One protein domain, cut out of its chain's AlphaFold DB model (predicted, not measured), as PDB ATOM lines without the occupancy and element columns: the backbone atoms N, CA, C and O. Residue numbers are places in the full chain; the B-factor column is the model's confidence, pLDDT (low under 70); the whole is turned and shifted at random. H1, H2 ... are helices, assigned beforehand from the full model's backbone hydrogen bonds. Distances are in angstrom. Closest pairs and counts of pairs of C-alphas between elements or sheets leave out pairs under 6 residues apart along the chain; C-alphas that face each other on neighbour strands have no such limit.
ATOM      1  N   ASP A   2     137.132 168.767 232.849       57.81
ATOM      2  CA  ASP A   2     136.781 169.176 231.475       57.81
ATOM      3  C   ASP A   2     137.852 169.961 230.709       57.81
ATOM      4  O   ASP A   2     137.840 169.973 229.481       57.81
ATOM      5  N   LEU A   3     138.823 170.563 231.407       57.19
ATOM      6  CA  LEU A   3     139.849 171.408 230.782       57.19
ATOM      7  C   LEU A   3     140.741 170.628 229.794       57.19
ATOM      8  O   LEU A   3     141.148 171.162 228.762       57.19
ATOM      9  N   SER A   4     141.011 169.345 230.076       67.44
ATOM     10  CA  SER A   4     141.814 168.502 229.180       67.44
ATOM     11  C   SER A   4     141.043 168.147 227.905       67.44
ATOM     12  O   SER A   4     141.590 168.230 226.806       67.44
ATOM     13  N   THR A   5     139.744 167.869 228.019       69.62
ATOM     14  CA  THR A   5     138.892 167.454 226.902       69.62
ATOM     15  C   THR A   5     138.710 168.584 225.891       69.62
ATOM     16  O   THR A   5     138.826 168.357 224.685       69.62
ATOM     17  N   THR A   6     138.519 169.822 226.363       75.38
ATOM     18  CA  THR A   6     138.425 171.012 225.501       75.38
ATOM     19  C   THR A   6     139.742 171.289 224.772       75.38
ATOM     20  O   THR A   6     139.731 171.585 223.577       75.38
ATOM     21  N   SER A   7     140.885 171.126 225.450       71.44
ATOM     22  CA  SER A   7     142.210 171.314 224.836       71.44
ATOM     23  C   SER A   7     142.520 170.266 223.756       71.44
ATOM     24  O   SER A   7     143.044 170.601 222.693       71.44
ATOM     25  N   VAL A   8     142.110 169.010 223.971       77.56
ATOM     26  CA  VAL A   8     142.272 167.913 223.005       77.56
ATOM     27  C   VAL A   8     141.364 168.106 221.787       77.56
ATOM     28  O   VAL A   8     141.790 167.860 220.656       77.56
ATOM     29  N   LEU A   9     140.129 168.575 221.987       82.69
ATOM     30  CA  LEU A   9     139.210 168.909 220.894       82.69
ATOM     31  C   LEU A   9     139.723 170.089 220.062       82.69
ATOM     32  O   LEU A   9     139.706 170.017 218.833       82.69
ATOM     33  N   ALA A  10     140.250 171.130 220.712       77.06
ATOM     34  CA  ALA A  10     140.874 172.257 220.027       77.06
ATOM     35  C   ALA A  10     142.087 171.804 219.199       77.06
ATOM     36  O   ALA A  10     142.167 172.122 218.014       77.06
ATOM     37  N   ALA A  11     142.986 170.990 219.764       75.62
ATOM     38  CA  ALA A  11     144.148 170.464 219.045       75.62
ATOM     39  C   ALA A  11     143.753 169.624 217.813       75.62
ATOM     40  O   ALA A  11     144.357 169.766 216.747       75.62
ATOM     41  N   LYS A  12     142.703 168.797 217.919       83.31
ATOM     42  CA  LYS A  12     142.156 168.048 216.774       83.31
ATOM     43  C   LYS A  12     141.558 168.969 215.710       83.31
ATOM     44  O   LYS A  12     141.788 168.734 214.527       83.31
ATOM     45  N   ALA A  13     140.843 170.022 216.108       78.44
ATOM     46  CA  ALA A  13     140.282 171.003 215.179       78.44
ATOM     47  C   ALA A  13     141.377 171.797 214.444       78.44
ATOM     48  O   ALA A  13     141.288 171.981 213.231       78.44
ATOM     49  N   TYR A  14     142.441 172.201 215.145       74.44
ATOM     50  CA  TYR A  14     143.607 172.846 214.532       74.44
ATOM     51  C   TYR A  14     144.326 171.917 213.556       74.44
ATOM     52  O   TYR A  14     144.628 172.333 212.439       74.44
ATOM     53  N   LYS A  15     144.548 170.654 213.939       78.44
ATOM     54  CA  LYS A  15     145.154 169.651 213.056       78.44
ATOM     55  C   LYS A  15     144.310 169.427 211.797       78.44
ATOM     56  O   LYS A  15     144.850 169.482 210.700       78.44
ATOM     57  N   TYR A  16     142.996 169.266 211.943       83.75
ATOM     58  CA  TYR A  16     142.079 169.108 210.812       83.75
ATOM     59  C   TYR A  16     142.080 170.335 209.889       83.75
ATOM     60  O   TYR A  16     142.148 170.200 208.669       83.75
ATOM     61  N   LYS A  17     142.067 171.545 210.462       76.19
ATOM     62  CA  LYS A  17     142.141 172.791 209.690       76.19
ATOM     63  C   LYS A  17     143.471 172.917 208.941       76.19
ATOM     64  O   LYS A  17     143.469 173.312 207.782       76.19
ATOM     65  N   ALA A  18     144.586 172.540 209.566       69.00
ATOM     66  CA  ALA A  18     145.898 172.525 208.924       69.00
ATOM     67  C   ALA A  18     145.970 171.491 207.788       69.00
ATOM     68  O   ALA A  18     146.413 171.823 206.693       69.00
ATOM     69  N   GLU A  19     145.477 170.268 208.002       76.06
ATOM     70  CA  GLU A  19     145.414 169.224 206.968       76.06
ATOM     71  C   GLU A  19     144.522 169.641 205.789       76.06
ATOM     72  O   GLU A  19     144.881 169.411 204.633       76.06
ATOM     73  N   SER A  20     143.394 170.305 206.062       70.00
ATOM     74  CA  SER A  20     142.508 170.855 205.031       70.00
ATOM     75  C   SER A  20     143.198 171.938 204.204       70.00
ATOM     76  O   SER A  20     143.136 171.891 202.979       70.00
ATOM     77  N   LEU A  21     143.902 172.870 204.854       64.75
ATOM     78  CA  LEU A  21     144.651 173.932 204.174       64.75
ATOM     79  C   LEU A  21     145.798 173.369 203.327       64.75
ATOM     80  O   LEU A  21     145.991 173.807 202.198       64.75
ATOM     81  N   VAL A  22     146.525 172.368 203.830       66.56
ATOM     82  CA  VAL A  22     147.577 171.682 203.061       66.56
ATOM     83  C   VAL A  22     146.979 170.974 201.846       66.56
ATOM     84  O   VAL A  22     147.534 171.051 200.754       66.56
ATOM     85  N   LYS A  23     145.826 170.316 202.002       60.81
ATOM     86  CA  LYS A  23     145.145 169.637 200.894       60.81
ATOM     87  C   LYS A  23     144.629 170.624 199.847       60.81
ATOM     88  O   LYS A  23     144.810 170.375 198.660       60.81
ATOM     89  N   GLU A  24     144.034 171.740 200.263       59.16
ATOM     90  CA  GLU A  24     143.625 172.822 199.359       59.16
ATOM     91  C   GLU A  24     144.823 173.433 198.630       59.16
ATOM     92  O   GLU A  24     144.755 173.630 197.421       59.16
ATOM     93  N   TYR A  25     145.939 173.655 199.327       57.06
ATOM     94  CA  TYR A  25     147.167 174.182 198.737       57.06
ATOM     95  C   TYR A  25     147.761 173.229 197.688       57.06
ATOM     96  O   TYR A  25     148.064 173.645 196.572       57.06
ATOM     97  N   LEU A  26     147.848 171.930 197.997       58.31
ATOM     98  CA  LEU A  26     148.322 170.905 197.057       58.31
ATOM     99  C   LEU A  26     147.397 170.758 195.835       58.31
ATOM    100  O   LEU A  26     147.866 170.559 194.714       58.31
ATOM    101  N   LEU A  27     146.079 170.858 196.035       57.38
ATOM    102  CA  LEU A  27     145.104 170.824 194.942       57.38
ATOM    103  C   LEU A  27     145.168 172.090 194.080       57.38
ATOM    104  O   LEU A  27     145.062 171.989 192.858       57.38
ATOM    105  N   ALA A  28     145.374 173.258 194.688       58.00
ATOM    106  CA  ALA A  28     145.544 174.520 193.978       58.00
ATOM    107  C   ALA A  28     146.805 174.501 193.100       58.00
ATOM    108  O   ALA A  28     146.725 174.867 191.931       58.00
ATOM    109  N   ASP A  29     147.929 173.993 193.610       59.66
ATOM    110  CA  ASP A  29     149.190 173.894 192.858       59.66
ATOM    111  C   ASP A  29     149.073 172.927 191.656       59.66
ATOM    112  O   ASP A  29     149.548 173.188 190.542       59.66
ATOM    113  N   SER A  30     148.306 171.846 191.836       61.25
ATOM    114  CA  SER A  30     147.945 170.911 190.765       61.25
ATOM    115  C   SER A  30     147.019 171.551 189.715       61.25
ATOM    116  O   SER A  30     147.256 171.436 188.509       61.25
ATOM    117  N   TYR A  31     146.000 172.308 190.140       65.00
ATOM    118  CA  TYR A  31     145.064 172.990 189.237       65.00
ATOM    119  C   TYR A  31     145.734 174.110 188.427       65.00
ATOM    120  O   TYR A  31     145.488 174.247 187.224       65.00
ATOM    121  N   VAL A  32     146.633 174.876 189.051       65.75
ATOM    122  CA  VAL A  32     147.463 175.891 188.378       65.75
ATOM    123  C   VAL A  32     148.332 175.241 187.298       65.75
ATOM    124  O   VAL A  32     148.429 175.759 186.187       65.75
ATOM    125  N   SER A  33     148.881 174.058 187.572       71.50
ATOM    126  CA  SER A  33     149.684 173.313 186.599       71.50
ATOM    127  C   SER A  33     148.854 172.831 185.401       71.50
ATOM    128  O   SER A  33     149.253 173.039 184.255       71.50
ATOM    129  N   TYR A  34     147.665 172.254 185.618       79.62
ATOM    130  CA  TYR A  34     146.806 171.796 184.513       79.62
ATOM    131  C   TYR A  34     146.234 172.943 183.673       79.62
ATOM    132  O   TYR A  34     146.191 172.855 182.442       79.62
ATOM    133  N   THR A  35     145.821 174.035 184.316       83.94
ATOM    134  CA  THR A  35     145.332 175.227 183.609       83.94
ATOM    135  C   THR A  35     146.439 175.886 182.786       83.94
ATOM    136  O   THR A  35     146.182 176.291 181.652       83.94
ATOM    137  N   ALA A  36     147.681 175.907 183.284       86.69
ATOM    138  CA  ALA A  36     148.840 176.372 182.524       86.69
ATOM    139  C   ALA A  36     149.136 175.489 181.298       86.69
ATOM    140  O   ALA A  36     149.455 176.020 180.234       86.69
ATOM    141  N   VAL A  37     148.969 174.165 181.401       87.69
ATOM    142  CA  VAL A  37     149.106 173.245 180.254       87.69
ATOM    143  C   VAL A  37     148.056 173.532 179.181       87.69
ATOM    144  O   VAL A  37     148.405 173.686 178.009       87.69
ATOM    145  N   LEU A  38     146.784 173.663 179.566       87.81
ATOM    146  CA  LEU A  38     145.704 174.009 178.631       87.81
ATOM    147  C   LEU A  38     145.929 175.387 177.994       87.81
ATOM    148  O   LEU A  38     145.793 175.540 176.779       87.81
ATOM    149  N   GLY A  39     146.344 176.371 178.794       87.12
ATOM    150  CA  GLY A  39     146.744 177.691 178.309       87.12
ATOM    151  C   GLY A  39     147.909 177.620 177.318       87.12
ATOM    152  O   GLY A  39     147.878 178.290 176.287       87.12
ATOM    153  N   GLY A  40     148.895 176.756 177.570       87.00
ATOM    154  CA  GLY A  40     150.010 176.491 176.661       87.00
ATOM    155  C   GLY A  40     149.559 175.955 175.303       87.00
ATOM    156  O   GLY A  40     150.012 176.454 174.273       87.00
ATOM    157  N   ILE A  41     148.621 175.004 175.280       88.88
ATOM    158  CA  ILE A  41     148.046 174.463 174.033       88.88
ATOM    159  C   ILE A  41     147.330 175.570 173.242       88.88
ATOM    160  O   ILE A  41     147.543 175.718 172.034       88.88
ATOM    161  N   LEU A  42     146.525 176.392 173.920       89.75
ATOM    162  CA  LEU A  42     145.835 177.525 173.293       89.75
ATOM    163  C   LEU A  42     146.827 178.547 172.724       89.75
ATOM    164  O   LEU A  42     146.683 178.971 171.576       89.75
ATOM    165  N   MET A  43     147.873 178.890 173.480       88.31
ATOM    166  CA  MET A  43     148.932 179.783 173.010       88.31
ATOM    167  C   MET A  43     149.664 179.217 171.793       88.31
ATOM    168  O   MET A  43     149.962 179.970 170.865       88.31
ATOM    169  N   CYS A  44     149.900 177.905 171.737       87.62
ATOM    170  CA  CYS A  44     150.491 177.266 170.561       87.62
ATOM    171  C   CYS A  44     149.591 177.418 169.332       87.62
ATOM    172  O   CYS A  44     150.076 177.777 168.256       87.62
ATOM    173  N   LYS A  45     148.275 177.227 169.484       89.12
ATOM    174  CA  LYS A  45     147.327 177.438 168.384       89.12
ATOM    175  C   LYS A  45     147.314 178.892 167.908       89.12
ATOM    176  O   LYS A  45     147.396 179.137 166.706       89.12
ATOM    177  N   MET A  46     147.280 179.845 168.837       89.06
ATOM    178  CA  MET A  46     147.344 181.272 168.513       89.06
ATOM    179  C   MET A  46     148.650 181.630 167.795       89.06
ATOM    180  O   MET A  46     148.620 182.294 166.763       89.06
ATOM    181  N   ALA A  47     149.796 181.161 168.292       86.88
ATOM    182  CA  ALA A  47     151.100 181.417 167.686       86.88
ATOM    183  C   ALA A  47     151.225 180.789 166.288       86.88
ATOM    184  O   ALA A  47     151.818 181.398 165.393       86.88
ATOM    185  N   TYR A  48     150.632 179.613 166.068       88.88
ATOM    186  CA  TYR A  48     150.523 179.001 164.744       88.88
ATOM    187  C   TYR A  48     149.708 179.883 163.784       88.88
ATOM    188  O   TYR A  48     150.153 180.160 162.667       88.88
ATOM    189  N   ASP A  49     148.544 180.371 164.220       88.38
ATOM    190  CA  ASP A  49     147.661 181.202 163.392       88.38
ATOM    191  C   ASP A  49     148.277 182.570 163.090       88.38
ATOM    192  O   ASP A  49     148.260 183.014 161.941       88.38
ATOM    193  N   ILE A  50     148.903 183.202 164.087       87.12
ATOM    194  CA  ILE A  50     149.660 184.448 163.922       87.12
ATOM    195  C   ILE A  50     150.817 184.234 162.945       87.12
ATOM    196  O   ILE A  50     151.008 185.046 162.042       87.12
ATOM    197  N   THR A  51     151.562 183.132 163.071       86.31
ATOM    198  CA  THR A  51     152.637 182.799 162.125       86.31
ATOM    199  C   THR A  51     152.087 182.669 160.711       86.31
ATOM    200  O   THR A  51     152.665 183.238 159.786       86.31
ATOM    201  N   SER A  52     150.965 181.968 160.532       88.62
ATOM    202  CA  SER A  52     150.317 181.805 159.228       88.62
ATOM    203  C   SER A  52     149.853 183.146 158.648       88.62
ATOM    204  O   SER A  52     150.077 183.413 157.465       88.62
ATOM    205  N   LEU A  53     149.267 184.016 159.479       87.69
ATOM    206  CA  LEU A  53     148.796 185.348 159.091       87.69
ATOM    207  C   LEU A  53     149.958 186.260 158.684       87.69
ATOM    208  O   LEU A  53     149.960 186.810 157.587       87.69
ATOM    209  N   ILE A  54     150.978 186.384 159.534       86.25
ATOM    210  CA  ILE A  54     152.186 187.158 159.223       86.25
ATOM    211  C   ILE A  54     152.837 186.597 157.954       86.25
ATOM    212  O   ILE A  54     153.257 187.352 157.079       86.25
ATOM    213  N   SER A  55     152.886 185.271 157.815       86.81
ATOM    214  CA  SER A  55     153.516 184.642 156.658       86.81
ATOM    215  C   SER A  55     152.766 184.908 155.358       86.81
ATOM    216  O   SER A  55     153.409 185.137 154.335       86.81
ATOM    217  N   SER A  56     151.432 184.940 155.386       86.44
ATOM    218  CA  SER A  56     150.628 185.260 154.202       86.44
ATOM    219  C   SER A  56     150.765 186.724 153.774       86.44
ATOM    220  O   SER A  56     150.777 187.001 152.575       86.44
ATOM    221  N   LEU A  57     150.930 187.643 154.732       85.19
ATOM    222  CA  LEU A  57     151.060 189.078 154.473       85.19
ATOM    223  C   LEU A  57     152.452 189.461 153.952       85.19
ATOM    224  O   LEU A  57     152.566 190.252 153.016       85.19
ATOM    225  N   TYR A  58     153.513 188.904 154.543       81.19
ATOM    226  CA  TYR A  58     154.889 189.327 154.258       81.19
ATOM    227  C   TYR A  58     155.614 188.452 153.228       81.19
ATOM    228  O   TYR A  58     156.531 188.935 152.559       81.19
ATOM    229  N   TYR A  59     155.220 187.185 153.049       79.00
ATOM    230  CA  TYR A  59     155.915 186.260 152.151       79.00
ATOM    231  C   TYR A  59     155.042 185.858 150.965       79.00
ATOM    232  O   TYR A  59     154.262 184.912 151.030       79.00
ATOM    233  N   LYS A  60     155.263 186.510 149.816       73.88
ATOM    234  CA  LYS A  60     154.557 186.210 148.554       73.88
ATOM    235  C   LYS A  60     154.650 184.730 148.135       73.88
ATOM    236  O   LYS A  60     153.711 184.203 147.551       73.88
ATOM    237  N   GLY A  61     155.747 184.045 148.475       76.50
ATOM    238  CA  GLY A  61     155.944 182.613 148.203       76.50
ATOM    239  C   GLY A  61     155.191 181.664 149.143       76.50
ATOM    240  O   GLY A  61     155.050 180.484 148.827       76.50
ATOM    241  N   TYR A  62     154.665 182.152 150.274       82.88
ATOM    242  CA  TYR A  62     153.899 181.327 151.211       82.88
ATOM    243  C   TYR A  62     152.608 180.814 150.564       82.88
ATOM    244  O   TYR A  62     152.259 179.650 150.728       82.88
ATOM    245  N   GLY A  63     151.945 181.637 149.740       80.25
ATOM    246  CA  GLY A  63     150.738 181.251 149.001       80.25
ATOM    247  C   GLY A  63     150.931 180.011 148.119       80.25
ATOM    248  O   GLY A  63     150.061 179.139 148.118       80.25
ATOM    249  N   SER A  64     152.094 179.890 147.469       85.44
ATOM    250  CA  SER A  64     152.452 178.784 146.567       85.44
ATOM    251  C   SER A  64     152.933 177.503 147.258       85.44
ATOM    252  O   SER A  64     153.121 176.491 146.587       85.44
ATOM    253  N   LEU A  65     153.144 177.514 148.579       84.38
ATOM    254  CA  LEU A  65     153.576 176.320 149.309       84.38
ATOM    255  C   LEU A  65     152.464 175.264 149.368       84.38
ATOM    256  O   LEU A  65     151.276 175.579 149.520       84.38
ATOM    257  N   THR A  66     152.867 173.994 149.320       85.44
ATOM    258  CA  THR A  66     151.960 172.860 149.545       85.44
ATOM    259  C   THR A  66     151.411 172.869 150.975       85.44
ATOM    260  O   THR A  66     151.981 173.488 151.876       85.44
ATOM    261  N   LYS A  67     150.306 172.152 151.222       82.88
ATOM    262  CA  LYS A  67     149.696 172.070 152.563       82.88
ATOM    263  C   LYS A  67     150.683 171.575 153.630       82.88
ATOM    264  O   LYS A  67     150.717 172.134 154.719       82.88
ATOM    265  N   ILE A  68     151.517 170.589 153.294       77.62
ATOM    266  CA  ILE A  68     152.529 170.023 154.204       77.62
ATOM    267  C   ILE A  68     153.635 171.047 154.486       77.62
ATOM    268  O   ILE A  68     154.019 171.243 155.633       77.62
ATOM    269  N   GLN A  69     154.099 171.767 153.463       77.12
ATOM    270  CA  GLN A  69     155.114 172.811 153.641       77.12
ATOM    271  C   GLN A  69     154.597 173.990 154.473       77.12
ATOM    272  O   GLN A  69     155.343 174.527 155.285       77.12
ATOM    273  N   LYS A  70     153.325 174.380 154.308       82.56
ATOM    274  CA  LYS A  70     152.680 175.403 155.150       82.56
ATOM    275  C   LYS A  70     152.553 174.941 156.599       82.56
ATOM    276  O   LYS A  70     152.829 175.722 157.503       82.56
ATOM    277  N   LEU A  71     152.179 173.679 156.815       81.69
ATOM    278  CA  LEU A  71     152.109 173.081 158.148       81.69
ATOM    279  C   LEU A  71     153.479 173.119 158.839       81.69
ATOM    280  O   LEU A  71     153.587 173.624 159.954       81.69
ATOM    281  N   GLU A  72     154.533 172.661 158.158       79.06
ATOM    282  CA  GLU A  72     155.900 172.686 158.690       79.06
ATOM    283  C   GLU A  72     156.374 174.121 158.972       79.06
ATOM    284  O   GLU A  72     156.954 174.404 160.021       79.06
ATOM    285  N   TRP A  73     156.101 175.043 158.049       79.56
ATOM    286  CA  TRP A  73     156.456 176.453 158.176       79.56
ATOM    287  C   TRP A  73     155.828 177.103 159.409       79.56
ATOM    288  O   TRP A  73     156.518 177.741 160.206       79.56
ATOM    289  N   ASN A  74     154.523 176.912 159.585       83.94
ATOM    290  CA  ASN A  74     153.797 177.483 160.709       83.94
ATOM    291  C   ASN A  74     154.192 176.824 162.031       83.94
ATOM    292  O   ASN A  74     154.333 177.528 163.032       83.94
ATOM    293  N   ASN A  75     154.452 175.511 162.029       81.75
ATOM    294  CA  ASN A  75     154.952 174.818 163.213       81.75
ATOM    295  C   ASN A  75     156.314 175.384 163.662       81.75
ATOM    296  O   ASN A  75     156.523 175.691 164.837       81.75
ATOM    297  N   ARG A  76     157.226 175.631 162.711       77.94
ATOM    298  CA  ARG A  76     158.527 176.268 162.993       77.94
ATOM    299  C   ARG A  76     158.370 177.675 163.585       77.94
ATOM    300  O   ARG A  76     159.139 178.045 164.473       77.94
ATOM    301  N   GLY A  77     157.403 178.466 163.115       76.81
ATOM    302  CA  GLY A  77     157.126 179.789 163.688       76.81
ATOM    303  C   GLY A  77     156.565 179.723 165.103       76.81
ATOM    304  O   GLY A  77     157.101 180.386 165.990       76.81
ATOM    305  N   MET A  78     155.589 178.848 165.345       85.88
ATOM    306  CA  MET A  78     155.043 178.582 166.681       85.88
ATOM    307  C   MET A  78     156.145 178.165 167.674       85.88
ATOM    308  O   MET A  78     156.296 178.776 168.733       85.88
ATOM    309  N   SER A  79     157.006 177.229 167.267       78.94
ATOM    310  CA  SER A  79     158.190 176.789 168.020       78.94
ATOM    311  C   SER A  79     159.151 177.934 168.369       78.94
ATOM    312  O   SER A  79     159.757 177.955 169.440       78.94
ATOM    313  N   THR A  80     159.294 178.910 167.472       76.75
ATOM    314  CA  THR A  80     160.184 180.061 167.680       76.75
ATOM    315  C   THR A  80     159.603 181.037 168.695       76.75
ATOM    316  O   THR A  80     160.332 181.517 169.561       76.75
ATOM    317  N   VAL A  81     158.292 181.287 168.638       78.25
ATOM    318  CA  VAL A  81     157.587 182.092 169.648       78.25
ATOM    319  C   VAL A  81     157.739 181.456 171.032       78.25
ATOM    320  O   VAL A  81     158.082 182.153 171.987       78.25
ATOM    321  N   HIS A  82     157.582 180.132 171.127       82.75
ATOM    322  CA  HIS A  82     157.805 179.402 172.374       82.75
ATOM    323  C   HIS A  82     159.245 179.555 172.891       82.75
ATOM    324  O   HIS A  82     159.452 179.903 174.052       82.75
ATOM    325  N   ALA A  83     160.250 179.367 172.031       75.75
ATOM    326  CA  ALA A  83     161.655 179.501 172.422       75.75
ATOM    327  C   ALA A  83     161.999 180.912 172.935       75.75
ATOM    328  O   ALA A  83     162.728 181.050 173.922       75.75
ATOM    329  N   VAL A  84     161.458 181.960 172.303       75.94
ATOM    330  CA  VAL A  84     161.613 183.348 172.768       75.94
ATOM    331  C   VAL A  84     160.965 183.530 174.137       75.94
ATOM    332  O   VAL A  84     161.619 184.054 175.037       75.94
ATOM    333  N   PHE A  85     159.732 183.050 174.321       82.75
ATOM    334  CA  PHE A  85     159.032 183.113 175.605       82.75
ATOM    335  C   PHE A  85     159.847 182.459 176.730       82.75
ATOM    336  O   PHE A  85     160.125 183.107 177.737       82.75
ATOM    337  N   ILE A  86     160.319 181.222 176.536       80.50
ATOM    338  CA  ILE A  86     161.127 180.517 177.542       80.50
ATOM    339  C   ILE A  86     162.433 181.242 177.832       80.50
ATOM    340  O   ILE A  86     162.831 181.333 178.991       80.50
ATOM    341  N   THR A  87     163.086 181.791 176.810       74.12
ATOM    342  CA  THR A  87     164.341 182.528 176.999       74.12
ATOM    343  C   THR A  87     164.116 183.777 177.846       74.12
ATOM    344  O   THR A  87     164.848 183.999 178.808       74.12
ATOM    345  N   VAL A  88     163.082 184.565 177.530       76.06
ATOM    346  CA  VAL A  88     162.746 185.788 178.273       76.06
ATOM    347  C   VAL A  88     162.395 185.457 179.720       76.06
ATOM    348  O   VAL A  88     162.962 186.057 180.631       76.06
ATOM    349  N   THR A  89     161.528 184.469 179.945       76.00
ATOM    350  CA  THR A  89     161.136 184.084 181.304       76.00
ATOM    351  C   THR A  89     162.302 183.489 182.094       76.00
ATOM    352  O   THR A  89     162.450 183.799 183.270       76.00
ATOM    353  N   SER A  90     163.183 182.708 181.461       74.69
ATOM    354  CA  SER A  90     164.383 182.178 182.127       74.69
ATOM    355  C   SER A  90     165.346 183.293 182.535       74.69
ATOM    356  O   SER A  90     165.819 183.307 183.666       74.69
ATOM    357  N   VAL A  91     165.604 184.259 181.644       74.31
ATOM    358  CA  VAL A  91     166.446 185.426 181.956       74.31
ATOM    359  C   VAL A  91     165.831 186.241 183.093       74.31
ATOM    360  O   VAL A  91     166.541 186.629 184.018       74.31
ATOM    361  N   TYR A  92     164.514 186.451 183.064       80.44
ATOM    362  CA  TYR A  92     163.796 187.120 184.144       80.44
ATOM    363  C   TYR A  92     163.958 186.389 185.483       80.44
ATOM    364  O   TYR A  92     164.360 187.001 186.470       80.44
ATOM    365  N   LEU A  93     163.703 185.079 185.518       77.69
ATOM    366  CA  LEU A  93     163.796 184.283 186.740       77.69
ATOM    367  C   LEU A  93     165.222 184.252 187.310       77.69
ATOM    368  O   LEU A  93     165.382 184.349 188.521       77.69
ATOM    369  N   VAL A  94     166.250 184.158 186.464       74.19
ATOM    370  CA  VAL A  94     167.647 184.066 186.919       74.19
ATOM    371  C   VAL A  94     168.211 185.412 187.373       74.19
ATOM    372  O   VAL A  94     168.873 185.468 188.401       74.19
ATOM    373  N   PHE A  95     167.987 186.486 186.612       72.75
ATOM    374  CA  PHE A  95     168.692 187.756 186.842       72.75
ATOM    375  C   PHE A  95     167.857 188.817 187.548       72.75
ATOM    376  O   PHE A  95     168.415 189.693 188.202       72.75
ATOM    377  N   PHE A  96     166.536 188.780 187.380       76.62
ATOM    378  CA  PHE A  96     165.646 189.841 187.855       76.62
ATOM    379  C   PHE A  96     164.749 189.390 189.004       76.62
ATOM    380  O   PHE A  96     164.199 190.230 189.714       76.62
ATOM    381  N   SER A  97     164.589 188.082 189.197       79.94
ATOM    382  CA  SER A  97     163.819 187.544 190.308       79.94
ATOM    383  C   SER A  97     164.734 187.171 191.470       79.94
ATOM    384  O   SER A  97     165.809 186.610 191.279       79.94
ATOM    385  N   ASN A  98     164.262 187.405 192.693       76.56
ATOM    386  CA  ASN A  98     164.960 186.971 193.904       76.56
ATOM    387  C   ASN A  98     164.844 185.451 194.149       76.56
ATOM    388  O   ASN A  98     165.254 184.988 195.206       76.56
ATOM    389  N   LEU A  99     164.283 184.675 193.207       69.81
ATOM    390  CA  LEU A  99     163.985 183.244 193.370       69.81
ATOM    391  C   LEU A  99     165.234 182.385 193.602       69.81
ATOM    392  O   LEU A  99     165.165 181.381 194.300       69.81
ATOM    393  N   PHE A 100     166.362 182.783 193.014       67.62
ATOM    394  CA  PHE A 100     167.647 182.090 193.132       67.62
ATOM    395  C   PHE A 100     168.689 182.926 193.892       67.62
ATOM    396  O   PHE A 100     169.885 182.745 193.692       67.62
ATOM    397  N   SER A 101     168.241 183.874 194.721       65.12
ATOM    398  CA  SER A 101     169.123 184.663 195.587       65.12
ATOM    399  C   SER A 101     169.688 183.798 196.715       65.12
ATOM    400  O   SER A 101     168.948 183.023 197.321       65.12
ATOM    401  N   ASP A 102     170.960 184.009 197.071       63.16
ATOM    402  CA  ASP A 102     171.648 183.340 198.191       63.16
ATOM    403  C   ASP A 102     171.010 183.629 199.568       63.16
ATOM    404  O   ASP A 102     171.413 183.065 200.581       63.16
ATOM    405  N   GLN A 103     170.023 184.531 199.626       60.66
ATOM    406  CA  GLN A 103     169.293 184.897 200.844       60.66
ATOM    407  C   GLN A 103     168.142 183.939 201.202       60.66
ATOM    408  O   GLN A 103     167.582 184.064 202.290       60.66
ATOM    409  N   LEU A 104     167.739 183.035 200.303       60.50
ATOM    410  CA  LEU A 104     166.651 182.083 200.552       60.50
ATOM    411  C   LEU A 104     167.201 180.754 201.090       60.50
ATOM    412  O   LEU A 104     167.988 180.087 200.425       60.50
ATOM    413  N   ASP A 105     166.726 180.334 202.265       53.34
ATOM    414  CA  ASP A 105     167.097 179.048 202.861       53.34
ATOM    415  C   ASP A 105     166.483 177.875 202.076       53.34
ATOM    416  O   ASP A 105     165.264 177.693 202.031       53.34
ATOM    417  N   GLY A 106     167.335 177.052 201.460       59.47
ATOM    418  CA  GLY A 106     166.949 175.793 200.820       59.47
ATOM    419  C   GLY A 106     167.758 175.474 199.556       59.47
ATOM    420  O   GLY A 106     168.370 176.363 198.968       59.47
ATOM    421  N   PRO A 107     167.783 174.212 199.092       53.69
ATOM    422  CA  PRO A 107     168.522 173.855 197.887       53.69
ATOM    423  C   PRO A 107     167.901 174.524 196.655       53.69
ATOM    424  O   PRO A 107     166.694 174.420 196.435       53.69
ATOM    425  N   VAL A 108     168.737 175.137 195.809       59.03
ATOM    426  CA  VAL A 108     168.353 175.840 194.561       59.03
ATOM    427  C   VAL A 108     167.414 175.005 193.678       59.03
ATOM    428  O   VAL A 108     166.531 175.531 193.010       59.03
ATOM    429  N   THR A 109     167.558 173.682 193.710       53.34
ATOM    430  CA  THR A 109     166.753 172.721 192.945       53.34
ATOM    431  C   THR A 109     165.299 172.581 193.395       53.34
ATOM    432  O   THR A 109     164.489 172.070 192.628       53.34
ATOM    433  N   PHE A 110     164.971 172.967 194.629       54.19
ATOM    434  CA  PHE A 110     163.600 172.943 195.153       54.19
ATOM    435  C   PHE A 110     162.924 174.316 195.082       54.19
ATOM    436  O   PHE A 110     161.738 174.429 195.391       54.19
ATOM    437  N   GLN A 111     163.652 175.349 194.649       63.00
ATOM    438  CA  GLN A 111     163.091 176.681 194.489       63.00
ATOM    439  C   GLN A 111     162.146 176.709 193.288       63.00
ATOM    440  O   GLN A 111     162.505 176.355 192.164       63.00
ATOM    441  N   SER A 112     160.915 177.142 193.532       68.31
ATOM    442  CA  SER A 112     159.886 177.293 192.507       68.31
ATOM    443  C   SER A 112     159.070 178.553 192.769       68.31
ATOM    444  O   SER A 112     159.001 179.065 193.884       68.31
ATOM    445  N   SER A 113     158.472 179.089 191.713       76.31
ATOM    446  CA  SER A 113     157.557 180.225 191.793       76.31
ATOM    447  C   SER A 113     156.354 179.969 190.904       76.31
ATOM    448  O   SER A 113     156.447 179.200 189.944       76.31
ATOM    449  N   ASN A 114     155.249 180.676 191.150       77.56
ATOM    450  CA  ASN A 114     154.064 180.608 190.291       77.56
ATOM    451  C   ASN A 114     154.408 180.880 188.818       77.56
ATOM    452  O   ASN A 114     153.876 180.222 187.930       77.56
ATOM    453  N   LEU A 115     155.344 181.800 188.555       80.06
ATOM    454  CA  LEU A 115     155.815 182.088 187.201       80.06
ATOM    455  C   LEU A 115     156.622 180.923 186.608       80.06
ATOM    456  O   LEU A 115     156.439 180.598 185.437       80.06
ATOM    457  N   SER A 116     157.482 180.275 187.400       75.88
ATOM    458  CA  SER A 116     158.232 179.084 186.977       75.88
ATOM    459  C   SER A 116     157.299 177.906 186.680       75.88
ATOM    460  O   SER A 116     157.400 177.306 185.610       75.88
ATOM    461  N   ASN A 117     156.338 177.623 187.565       77.81
ATOM    462  CA  ASN A 117     155.358 176.542 187.396       77.81
ATOM    463  C   ASN A 117     154.432 176.810 186.202       77.81
ATOM    464  O   ASN A 117     154.187 175.915 185.394       77.81
ATOM    465  N   PHE A 118     153.991 178.058 186.019       82.44
ATOM    466  CA  PHE A 118     153.236 178.473 184.838       82.44
ATOM    467  C   PHE A 118     154.044 178.284 183.549       82.44
ATOM    468  O   PHE A 118     153.548 177.712 182.581       82.44
ATOM    469  N   THR A 119     155.307 178.717 183.542       81.38
ATOM    470  CA  THR A 119     156.209 178.577 182.387       81.38
ATOM    471  C   THR A 119     156.435 177.112 182.035       81.38
ATOM    472  O   THR A 119     156.352 176.742 180.863       81.38
ATOM    473  N   LEU A 120     156.646 176.266 183.046       79.56
ATOM    474  CA  LEU A 120     156.760 174.821 182.885       79.56
ATOM    475  C   LEU A 120     155.472 174.220 182.305       79.56
ATOM    476  O   LEU A 120     155.539 173.461 181.339       79.56
ATOM    477  N   GLY A 121     154.304 174.594 182.834       79.94
ATOM    478  CA  GLY A 121     153.006 174.154 182.317       79.94
ATOM    479  C   GLY A 121     152.798 174.544 180.851       79.94
ATOM    480  O   GLY A 121     152.437 173.699 180.030       79.94
ATOM    481  N   VAL A 122     153.126 175.786 180.483       83.69
ATOM    482  CA  VAL A 122     153.079 176.258 179.089       83.69
ATOM    483  C   VAL A 122     154.020 175.447 178.188       83.69
ATOM    484  O   VAL A 122     153.620 175.063 177.088       83.69
ATOM    485  N   SER A 123     155.236 175.126 178.647       81.06
ATOM    486  CA  SER A 123     156.166 174.243 177.924       81.06
ATOM    487  C   SER A 123     155.637 172.828 177.741       81.06
ATOM    488  O   SER A 123     155.774 172.264 176.658       81.06
ATOM    489  N   VAL A 124     155.002 172.251 178.759       77.31
ATOM    490  CA  VAL A 124     154.379 170.926 178.644       77.31
ATOM    491  C   VAL A 124     153.253 170.953 177.604       77.31
ATOM    492  O   VAL A 124     153.208 170.080 176.737       77.31
ATOM    493  N   GLY A 125     152.402 171.984 177.616       81.12
ATOM    494  CA  GLY A 125     151.366 172.181 176.593       81.12
ATOM    495  C   GLY A 125     151.935 172.326 175.175       81.12
ATOM    496  O   GLY A 125     151.403 171.740 174.227       81.12
ATOM    497  N   TYR A 126     153.058 173.037 175.034       84.00
ATOM    498  CA  TYR A 126     153.808 173.125 173.779       84.00
ATOM    499  C   TYR A 126     154.291 171.753 173.300       84.00
ATOM    500  O   TYR A 126     154.014 171.378 172.160       84.00
ATOM    501  N   PHE A 127     154.943 170.975 174.165       79.44
ATOM    502  CA  PHE A 127     155.454 169.653 173.799       79.44
ATOM    503  C   PHE A 127     154.340 168.692 173.375       79.44
ATOM    504  O   PHE A 127     154.506 167.967 172.394       79.44
ATOM    505  N   ILE A 128     153.193 168.720 174.062       78.06
ATOM    506  CA  ILE A 128     152.009 167.937 173.680       78.06
ATOM    507  C   ILE A 128     151.520 168.348 172.286       78.06
ATOM    508  O   ILE A 128     151.216 167.487 171.461       78.06
ATOM    509  N   THR A 129     151.468 169.651 172.008       83.44
ATOM    510  CA  THR A 129     150.993 170.180 170.721       83.44
ATOM    511  C   THR A 129     151.935 169.813 169.573       83.44
ATOM    512  O   THR A 129     151.478 169.380 168.515       83.44
ATOM    513  N   ASP A 130     153.247 169.934 169.780       78.25
ATOM    514  CA  ASP A 130     154.252 169.564 168.781       78.25
ATOM    515  C   ASP A 130     154.233 168.050 168.510       78.25
ATOM    516  O   ASP A 130     154.180 167.621 167.356       78.25
ATOM    517  N   LEU A 131     154.128 167.231 169.565       72.56
ATOM    518  CA  LEU A 131     153.967 165.781 169.435       72.56
ATOM    519  C   LEU A 131     152.695 165.412 168.659       72.56
ATOM    520  O   LEU A 131     152.747 164.581 167.751       72.56
ATOM    521  N   ALA A 132     151.562 166.042 168.976       79.75
ATOM    522  CA  ALA A 132     150.300 165.799 168.285       79.75
ATOM    523  C   ALA A 132     150.393 166.138 166.789       79.75
ATOM    524  O   ALA A 132     149.914 165.368 165.958       79.75
ATOM    525  N   MET A 133     151.053 167.242 166.424       75.31
ATOM    526  CA  MET A 133     151.253 167.618 165.020       75.31
ATOM    527  C   MET A 133     152.183 166.659 164.276       75.31
ATOM    528  O   MET A 133     151.927 166.347 163.111       75.31
ATOM    529  N   ILE A 134     153.232 166.166 164.936       69.44
ATOM    530  CA  ILE A 134     154.137 165.160 164.366       69.44
ATOM    531  C   ILE A 134     153.373 163.864 164.075       69.44
ATOM    532  O   ILE A 134     153.489 163.322 162.975       69.44
ATOM    533  N   LEU A 135     152.558 163.395 165.026       68.62
ATOM    534  CA  LEU A 135     151.728 162.200 164.847       68.62
ATOM    535  C   LEU A 135     150.673 162.399 163.749       68.62
ATOM    536  O   LEU A 135     150.472 161.510 162.926       68.62
ATOM    537  N   TRP A 136     150.043 163.575 163.696       70.38
ATOM    538  CA  TRP A 136     148.991 163.889 162.723       70.38
ATOM    539  C   TRP A 136     149.491 163.942 161.276       70.38
ATOM    540  O   TRP A 136     148.754 163.617 160.348       70.38
ATOM    541  N   ALA A 137     150.737 164.360 161.063       65.19
ATOM    542  CA  ALA A 137     151.319 164.491 159.731       65.19
ATOM    543  C   ALA A 137     152.364 163.409 159.405       65.19
ATOM    544  O   ALA A 137     153.122 163.537 158.433       65.19
ATOM    545  N   TYR A 138     152.359 162.303 160.154       54.38
ATOM    546  CA  TYR A 138     153.020 161.059 159.765       54.38
ATOM    547  C   TYR A 138     152.319 160.447 158.534       54.38
ATOM    548  O   TYR A 138     151.090 160.392 158.510       54.38
ATOM    549  N   PRO A 139     153.043 160.002 157.484       54.62
ATOM    550  CA  PRO A 139     154.499 159.841 157.372       54.62
ATOM    551  C   PRO A 139     155.228 161.026 156.703       54.62
ATOM    552  O   PRO A 139     156.429 160.969 156.456       54.62
ATOM    553  N   SER A 140     154.521 162.108 156.381       55.06
ATOM    554  CA  SER A 140     155.036 163.210 155.557       55.06
ATOM    555  C   SER A 140     156.015 164.179 156.243       55.06
ATOM    556  O   SER A 140     156.764 164.857 155.541       55.06
ATOM    557  N   LEU A 141     156.051 164.242 157.580       50.38
ATOM    558  CA  LEU A 141     156.968 165.114 158.342       50.38
ATOM    559  C   LEU A 141     158.231 164.410 158.870       50.38
ATOM    560  O   LEU A 141     159.172 165.079 159.300       50.38
ATOM    561  N   GLY A 142     158.283 163.078 158.830       48.50
ATOM    562  CA  GLY A 142     159.367 162.319 159.440       48.50
ATOM    563  C   GLY A 142     159.317 160.850 159.060       48.50
ATOM    564  O   GLY A 142     158.360 160.160 159.395       48.50
ATOM    565  N   GLY A 143     160.347 160.379 158.352       48.72
ATOM    566  CA  GLY A 143     160.499 158.962 158.022       48.72
ATOM    567  C   GLY A 143     160.707 158.082 159.262       48.72
ATOM    568  O   GLY A 143     160.587 158.531 160.401       48.72
ATOM    569  N   ILE A 144     161.099 156.826 159.037       52.41
ATOM    570  CA  ILE A 144     161.307 155.773 160.059       52.41
ATOM    571  C   ILE A 144     162.257 156.202 161.204       52.41
ATOM    572  O   ILE A 144     162.226 155.646 162.298       52.41
ATOM    573  N   GLU A 145     163.063 157.242 160.984       46.34
ATOM    574  CA  GLU A 145     163.930 157.871 161.984       46.34
ATOM    575  C   GLU A 145     163.150 158.494 163.167       46.34
ATOM    576  O   GLU A 145     163.681 158.562 164.272       46.34
ATOM    577  N   TYR A 146     161.881 158.889 163.011       48.47
ATOM    578  CA  TYR A 146     161.088 159.527 164.080       48.47
ATOM    579  C   TYR A 146     160.395 158.558 165.052       48.47
ATOM    580  O   TYR A 146     159.905 158.997 166.090       48.47
ATOM    581  N   ALA A 147     160.401 157.248 164.779       43.94
ATOM    582  CA  ALA A 147     159.833 156.243 165.687       43.94
ATOM    583  C   ALA A 147     160.643 156.080 166.995       43.94
ATOM    584  O   ALA A 147     160.145 155.533 167.977       43.94
ATOM    585  N   SER A 148     161.883 156.584 167.040       44.28
ATOM    586  CA  SER A 148     162.705 156.626 168.253       44.28
ATOM    587  C   SER A 148     162.451 157.937 169.013       44.28
ATOM    588  O   SER A 148     163.105 158.959 168.794       44.28
TER     589      SER A 148
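AT A GLANCE: This is residues 2 to 148 of the 252 residues of the protein "Transmembrane protein 56-like" of Panicum miliaceum (UniProt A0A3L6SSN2). One very long helix, H1, makes the longest axis: residues 2 to 28 stick out as a free arm, and its later part crosses a helical hairpin of H2 and H3 that packs on it. The arm makes much of the length; a large loop, of which residues 101 to 107 stand free, joins the hairpin's two helices, and tiny H4 sits near the last printed residue, touching no helix. The printed part has 147 residues with four named helices, in the order H1, H2, H3, H4, and no named strand, an all-helix domain. It is extended, with a radius of gyration of the C-alphas of 23.4 A and spans of 87 by 34 by 32 A.

HOW THE PARTS SIT: Start with H1, residues 2 to 58, and pass the free stretch 2 to 28. At residues 32 to 44 alone it touches H3, residues 114 to 136; the closest C-alphas, of Gly 40 and Val 122, are 3.9 A apart, and the two run the same way at a steep tilt of 48 degrees. At residues 44 to 52 alone H1 touches residues 70 to 82 of H2, which spans residues 67 to 96; the closest C-alphas, of Tyr 48 and Met 78, are 4.9 A apart, with a steep tilt of 46 degrees, opposite ways. H2 and H3 touch as a helical hairpin, opposite ways at a shallow tilt of 16 degrees, their closest C-alphas, of Ile 86 and Thr 119, 7.2 A apart. The helix packing is mostly crossed, only just: 1 of 3 touching pairs is at a shallow tilt. H4, residues 144 to 147, is apart from H1, H2 and H3. Every O i to N i+4 pair is within hydrogen-bond range in H1, H2 and H3; H4 is too short for such a pair, and its 1 O i to N i+3 pair is within range.

IN THESE COORDINATES: Find C-alpha 2 at (136.781, 169.176, 231.475); from there H1 runs 81.8 A to C-alpha 58 at (154.889, 189.327, 154.258). H2 runs 42.6 A from Lys 67 to Phe 96, and H3 32.6 A from Asn 114 to Trp 136. Look last for H4, which ends at C-alpha 147 at (159.833, 156.243, 165.687).

THE WHOLE: The C-alphas farthest apart, of Asp 2 and Ser 64, are 86.9 A apart. Without the stretches that stand free, the body spans 49 by 31 by 24 A. The printed part has no cut; the link from H2 to H3, residues 97 to 113, is long. The mean pLDDT of the printed part is 74.0, and values under 70 include residues 21 to 32, 99 to 112 and 137 to 148.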